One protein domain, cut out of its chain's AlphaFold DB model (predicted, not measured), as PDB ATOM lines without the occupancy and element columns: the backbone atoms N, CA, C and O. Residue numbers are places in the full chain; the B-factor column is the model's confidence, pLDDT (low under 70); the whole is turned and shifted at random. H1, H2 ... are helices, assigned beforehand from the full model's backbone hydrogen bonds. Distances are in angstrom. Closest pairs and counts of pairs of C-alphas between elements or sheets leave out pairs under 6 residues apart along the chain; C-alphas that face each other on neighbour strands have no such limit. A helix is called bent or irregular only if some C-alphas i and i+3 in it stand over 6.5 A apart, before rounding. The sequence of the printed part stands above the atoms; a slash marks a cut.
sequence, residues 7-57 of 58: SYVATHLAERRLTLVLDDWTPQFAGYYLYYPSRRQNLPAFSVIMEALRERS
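This is residues 7 to 57 of the 58 residues of the protein "LysR family transcriptional regulator" of Pseudomonas sp. BG5 (UniProt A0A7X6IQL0). There is little regular structure: an open, flattened C, in which a long link without a named element makes the long side and two separate helices, H1 and H2, fold back from its two ends toward each other. The printed part has 51 residues with two named helices, H1 then H2, and no named strand; the class is all helix, with only 20 residues in named elements. It is extended, with a radius of gyration of the C-alphas of 17.7 A, and a rod spanning 49 by 21 by 14 A.

H1, residues 7 to 14, and H2, residues 44 to 55, are apart, with no C-alpha of the one within 8 A of the other. Residues 21 to 30 of the link between them stand free. In H2 every O i to N i+4 pair is within hydrogen-bond range; in H1 2 of 4 are.

H1 begins at C-alpha 7, (300.300, 655.405, 428.321), and measures 11.4 A; it is irregular, with C-alphas 8 and 11 7.6 A apart. H2 measures 17.2 A and ends at C-alpha 55, (296.943, 662.490, 410.176).

The C-alphas farthest apart, of Arg 16 and Gln 41, are 49.7 A apart. The printed part has no cut; its 29-residue link is long. Residues 28 to 45 and 54 to 57 have pLDDT under 70.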
ATOM      1  N   SER A   7     300.144 656.620 429.125       81.19
ATOM      2  CA  SER A   7     300.300 655.405 428.321       81.19
ATOM      3  C   SER A   7     301.096 654.295 429.014       81.19
ATOM      4  O   SER A   7     300.816 653.119 428.789       81.19
ATOM      5  N   TYR A   8     302.052 654.633 429.883       82.88
ATOM      6  CA  TYR A   8     302.837 653.632 430.611       82.88
ATOM      7  C   TYR A   8     302.105 653.041 431.815       82.88
ATOM      8  O   TYR A   8     302.430 651.937 432.249       82.88
ATOM      9  N   VAL A   9     301.126 653.760 432.359       86.25
ATOM     10  CA  VAL A   9     300.403 653.371 433.577       86.25
ATOM     11  C   VAL A   9     298.951 652.989 433.314       86.25
ATOM     12  O   VAL A   9     298.301 652.484 434.225       86.25
ATOM     13  N   ALA A  10     298.462 653.138 432.081       85.31
ATOM     14  CA  ALA A  10     297.089 652.845 431.673       85.31
ATOM     15  C   ALA A  10     296.609 651.458 432.137       85.31
ATOM     16  O   ALA A  10     295.566 651.342 432.775       85.31
ATOM     17  N   THR A  11     297.406 650.408 431.918       86.75
ATOM     18  CA  THR A  11     297.075 649.045 432.373       86.75
ATOM     19  C   THR A  11     296.981 648.954 433.897       86.75
ATOM     20  O   THR A  11     296.133 648.261 434.446       86.75
ATOM     21  N   HIS A  12     297.850 649.664 434.613       84.38
ATOM     22  CA  HIS A  12     297.890 649.632 436.074       84.38
ATOM     23  C   HIS A  12     296.756 650.453 436.701       84.38
ATOM     24  O   HIS A  12     296.273 650.094 437.775       84.38
ATOM     25  N   LEU A  13     296.313 651.514 436.023       84.44
ATOM     26  CA  LEU A  13     295.109 652.271 436.359       84.44
ATOM     27  C   LEU A  13     293.850 651.425 436.112       84.44
ATOM     28  O   LEU A  13     292.994 651.335 436.989       84.44
ATOM     29  N   ALA A  14     293.771 650.731 434.969       86.56
ATOM     30  CA  ALA A  14     292.658 649.834 434.644       86.56
ATOM     31  C   ALA A  14     292.522 648.685 435.658       86.56
ATOM     32  O   ALA A  14     291.422 648.359 436.101       86.56
ATOM     33  N   GLU A  15     293.650 648.122 436.094       91.31
ATOM     34  CA  GLU A  15     293.702 647.086 437.132       91.31
ATOM     35  C   GLU A  15     293.589 647.640 438.565       91.31
ATOM     36  O   GLU A  15     293.720 646.883 439.528       91.31
ATOM     37  N   ARG A  16     293.354 648.952 438.735       84.75
ATOM     38  CA  ARG A  16     293.261 649.655 440.033       84.75
ATOM     39  C   ARG A  16     294.467 649.438 440.956       84.75
ATOM     40  O   ARG A  16     294.366 649.583 442.172       84.75
ATOM     41  N   ARG A  17     295.624 649.105 440.379       87.81
ATOM     42  CA  ARG A  17     296.906 648.984 441.089       87.81
ATOM     43  C   ARG A  17     297.558 650.343 441.323       87.81
ATOM     44  O   ARG A  17     298.397 650.467 442.210       87.81
ATOM     45  N   LEU A  18     297.181 651.346 440.532       85.31
ATOM     46  CA  LEU A  18     297.569 652.742 440.697       85.31
ATOM     47  C   LEU A  18     296.320 653.626 440.751       85.31
ATOM     48  O   LEU A  18     295.307 653.315 440.129       85.31
ATOM     49  N   THR A  19     296.433 654.741 441.468       82.94
ATOM     50  CA  THR A  19     295.431 655.810 441.515       82.94
ATOM     51  C   THR A  19     296.082 657.091 441.027       82.94
ATOM     52  O   THR A  19     297.182 657.438 441.466       82.94
ATOM     53  N   LEU A  20     295.397 657.783 440.121       81.31
ATOM     54  CA  LEU A  20     295.807 659.093 439.647       81.31
ATOM     55  C   LEU A  20     295.516 660.129 440.742       81.31
ATOM     56  O   LEU A  20     294.446 660.129 441.350       81.31
ATOM     57  N   VAL A  21     296.503 660.965 441.042       83.62
ATOM     58  CA  VAL A  21     296.418 662.021 442.058       83.62
ATOM     59  C   VAL A  21     296.816 663.340 441.411       83.62
ATOM     60  O   VAL A  21     297.705 663.344 440.565       83.62
ATOM     61  N   LEU A  22     296.192 664.446 441.833       80.50
ATOM     62  CA  LEU A  22     296.457 665.795 441.304       80.50
ATOM     63  C   LEU A  22     296.144 665.954 439.802       80.50
ATOM     64  O   LEU A  22     296.825 666.713 439.110       80.50
ATOM     65  N   ASP A  23     295.102 665.273 439.314       70.94
ATOM     66  CA  ASP A  23     294.602 665.448 437.941       70.94
ATOM     67  C   ASP A  23     294.278 666.922 437.658       70.94
ATOM     68  O   ASP A  23     294.783 667.513 436.711       70.94
ATOM     69  N   ASP A  24     293.575 667.562 438.600       71.94
ATOM     70  CA  ASP A  24     293.166 668.971 438.533       71.94
ATOM     71  C   ASP A  24     294.339 669.965 438.429       71.94
ATOM     72  O   ASP A  24     294.148 671.127 438.071       71.94
ATOM     73  N   TRP A  25     295.555 669.529 438.769       73.06
ATOM     74  CA  TRP A  25     296.770 670.351 438.763       73.06
ATOM     75  C   TRP A  25     297.766 669.930 437.675       73.06
ATOM     76  O   TRP A  25     298.845 670.522 437.577       73.06
ATOM     77  N   THR A  26     297.429 668.928 436.860       73.00
ATOM     78  CA  THR A  26     298.294 668.440 435.784       73.00
ATOM     79  C   THR A  26     297.887 669.091 434.462       73.00
ATOM     80  O   THR A  26     296.769 668.886 433.994       73.00
ATOM     81  N   PRO A  27     298.767 669.882 433.818       70.56
ATOM     82  CA  PRO A  27     298.445 670.457 432.522       70.56
ATOM     83  C   PRO A  27     298.305 669.341 431.484       70.56
ATOM     84  O   PRO A  27     299.130 668.424 431.429       70.56
ATOM     85  N   GLN A  28     297.283 669.443 430.633       67.88
ATOM     86  CA  GLN A  28     297.105 668.522 429.517       67.88
ATOM     87  C   GLN A  28     298.374 668.530 428.658       67.88
ATOM     88  O   GLN A  28     298.879 669.591 428.280       67.88
ATOM     89  N   PHE A  29     298.915 667.343 428.382       68.12
ATOM     90  CA  PHE A  29     300.115 667.201 427.566       68.12
ATOM     91  C   PHE A  29     299.877 667.880 426.214       68.12
ATOM     92  O   PHE A  29     299.016 667.451 425.449       68.12
ATOM     93  N   ALA A  30     300.640 668.935 425.910       66.50
ATOM     94  CA  ALA A  30     300.442 669.779 424.727       66.50
ATOM     95  C   ALA A  30     300.799 669.088 423.390       66.50
ATOM     96  O   ALA A  30     300.922 669.738 422.352       66.50
ATOM     97  N   GLY A  31     300.956 667.763 423.412       69.12
ATOM     98  CA  GLY A  31     301.377 666.949 422.287       69.12
ATOM     99  C   GLY A  31     302.893 666.909 422.121       69.12
ATOM    100  O   GLY A  31     303.668 667.527 422.851       69.12
ATOM    101  N   TYR A  32     303.326 666.125 421.140       68.44
ATOM    102  CA  TYR A  32     304.732 666.037 420.775       68.44
ATOM    103  C   TYR A  32     305.117 667.232 419.901       68.44
ATOM    104  O   TYR A  32     304.528 667.453 418.844       68.44
ATOM    105  N   TYR A  33     306.141 667.981 420.311       68.62
ATOM    106  CA  TYR A  33     306.716 669.041 419.487       68.62
ATOM    107  C   TYR A  33     307.844 668.484 418.619       68.62
ATOM    108  O   TYR A  33     308.821 667.932 419.126       68.62
ATOM    109  N   LEU A  34     307.737 668.670 417.304       67.50
ATOM    110  CA  LEU A  34     308.822 668.373 416.376       67.50
ATOM    111  C   LEU A  34     309.754 669.596 416.302       67.50
ATOM    112  O   LEU A  34     309.439 670.586 415.642       67.50
ATOM    113  N   TYR A  35     310.885 669.567 417.010       66.62
ATOM    114  CA  TYR A  35     311.879 670.642 416.927       66.62
ATOM    115  C   TYR A  35     312.781 670.446 415.704       66.62
ATOM    116  O   TYR A  35     313.494 669.447 415.608       66.62
ATOM    117  N   TYR A  36     312.783 671.419 414.785       63.31
ATOM    118  CA  TYR A  36     313.676 671.430 413.627       63.31
ATOM    119  C   TYR A  36     314.408 672.775 413.500       63.31
ATOM    120  O   TYR A  36     313.757 673.810 413.327       63.31
ATOM    121  N   PRO A  37     315.755 672.804 413.538       60.78
ATOM    122  CA  PRO A  37     316.515 674.015 413.267       60.78
ATOM    123  C   PRO A  37     316.380 674.364 411.780       60.78
ATOM    124  O   PRO A  37     316.960 673.730 410.898       60.78
ATOM    125  N   SER A  38     315.580 675.392 411.508       65.38
ATOM    126  CA  SER A  38     315.171 675.864 410.187       65.38
ATOM    127  C   SER A  38     316.332 676.444 409.368       65.38
ATOM    128  O   SER A  38     316.392 677.652 409.152       65.38
ATOM    129  N   ARG A  39     317.298 675.629 408.926       58.62
ATOM    130  CA  ARG A  39     318.367 676.099 408.018       58.62
ATOM    131  C   ARG A  39     318.816 675.103 406.947       58.62
ATOM    132  O   ARG A  39     319.780 675.391 406.246       58.62
ATOM    133  N   ARG A  40     318.146 673.959 406.761       57.34
ATOM    134  CA  ARG A  40     318.495 673.002 405.688       57.34
ATOM    135  C   ARG A  40     317.266 672.603 404.870       57.34
ATOM    136  O   ARG A  40     316.756 671.502 404.970       57.34
ATOM    137  N   GLN A  41     316.795 673.603 404.131       59.38
ATOM    138  CA  GLN A  41     316.038 673.562 402.874       59.38
ATOM    139  C   GLN A  41     315.399 672.218 402.463       59.38
ATOM    140  O   GLN A  41     316.093 671.275 402.103       59.38
ATOM    141  N   ASN A  42     314.064 672.229 402.381       55.47
ATOM    142  CA  ASN A  42     313.265 671.579 401.336       55.47
ATOM    143  C   ASN A  42     313.660 670.143 400.953       55.47
ATOM    144  O   ASN A  42     314.102 669.894 399.833       55.47
ATOM    145  N   LEU A  43     313.408 669.181 401.839       66.38
ATOM    146  CA  LEU A  43     313.279 667.784 401.426       66.38
ATOM    147  C   LEU A  43     311.783 667.471 401.248       66.38
ATOM    148  O   LEU A  43     311.071 667.426 402.248       66.38
ATOM    149  N   PRO A  44     311.283 667.229 400.019       66.69
ATOM    150  CA  PRO A  44     309.888 666.837 399.774       66.69
ATOM    151  C   PRO A  44     309.457 665.615 400.596       66.69
ATOM    152  O   PRO A  44     308.324 665.538 401.060       66.69
ATOM    153  N   ALA A  45     310.393 664.698 400.858       67.94
ATOM    154  CA  ALA A  45     310.183 663.540 401.722       67.94
ATOM    155  C   ALA A  45     309.807 663.920 403.168       67.94
ATOM    156  O   ALA A  45     309.096 663.177 403.837       67.94
ATOM    157  N   PHE A  46     310.248 665.081 403.658       70.44
ATOM    158  CA  PHE A  46     309.919 665.545 405.004       70.44
ATOM    159  C   PHE A  46     308.473 666.038 405.111       70.44
ATOM    160  O   PHE A  46     307.819 665.770 406.116       70.44
ATOM    161  N   SER A  47     307.950 666.694 404.070       73.31
ATOM    162  CA  SER A  47     306.541 667.101 404.036       73.31
ATOM    163  C   SER A  47     305.607 665.894 404.131       73.31
ATOM    164  O   SER A  47     304.650 665.945 404.894       73.31
ATOM    165  N   VAL A  48     305.948 664.783 403.468       77.88
ATOM    166  CA  VAL A  48     305.190 663.522 403.553       77.88
ATOM    167  C   VAL A  48     305.200 662.949 404.976       77.88
ATOM    168  O   VAL A  48     304.173 662.496 405.471       77.88
ATOM    169  N   ILE A  49     306.342 662.998 405.673       76.19
ATOM    170  CA  ILE A  49     306.440 662.532 407.068       76.19
ATOM    171  C   ILE A  49     305.616 663.429 408.001       76.19
ATOM    172  O   ILE A  49     304.903 662.927 408.865       76.19
ATOM    173  N   MET A  50     305.687 664.750 407.822       75.56
ATOM    174  CA  MET A  50     304.889 665.717 408.586       75.56
ATOM    175  C   MET A  50     303.384 665.513 408.380       75.56
ATOM    176  O   MET A  50     302.626 665.578 409.345       75.56
ATOM    177  N   GLU A  51     302.959 665.263 407.141       74.56
ATOM    178  CA  GLU A  51     301.566 664.987 406.785       74.56
ATOM    179  C   GLU A  51     301.085 663.674 407.417       74.56
ATOM    180  O   GLU A  51     300.106 663.678 408.160       74.56
ATOM    181  N   ALA A  52     301.850 662.587 407.277       78.00
ATOM    182  CA  ALA A  52     301.526 661.294 407.886       78.00
ATOM    183  C   ALA A  52     301.484 661.332 409.429       78.00
ATOM    184  O   ALA A  52     300.690 660.626 410.057       78.00
ATOM    185  N   LEU A  53     302.339 662.142 410.065       74.31
ATOM    186  CA  LEU A  53     302.317 662.341 411.521       74.31
ATOM    187  C   LEU A  53     301.119 663.192 411.968       74.31
ATOM    188  O   LEU A  53     300.548 662.921 413.026       74.31
ATOM    189  N   ARG A  54     300.719 664.186 411.164       69.19
ATOM    190  CA  ARG A  54     299.545 665.033 411.419       69.19
ATOM    191  C   ARG A  54     298.238 664.253 411.291       69.19
ATOM    192  O   ARG A  54     297.351 664.447 412.113       69.19
ATOM    193  N   GLU A  55     298.130 663.347 410.323       64.94
ATOM    194  CA  GLU A  55     296.943 662.490 410.176       64.94
ATOM    195  C   GLU A  55     296.749 661.532 411.361       64.94
ATOM    196  O   GLU A  55     295.623 661.234 411.741       64.94
ATOM    197  N   ARG A  56     297.840 661.079 411.995       57.84
ATOM    198  CA  ARG A  56     297.800 660.169 413.157       57.84
ATOM    199  C   ARG A  56     297.513 660.848 414.496       57.84
ATOM    200  O   ARG A  56     297.439 660.154 415.508       57.84
ATOM    201  N   SER A  57     297.435 662.175 414.518       54.69
ATOM    202  CA  SER A  57     297.177 662.960 415.731       54.69
ATOM    203  C   SER A  57     295.752 663.534 415.803       54.69
ATOM    204  O   SER A  57     295.473 664.287 416.736       54.69
TER     205      SER A  57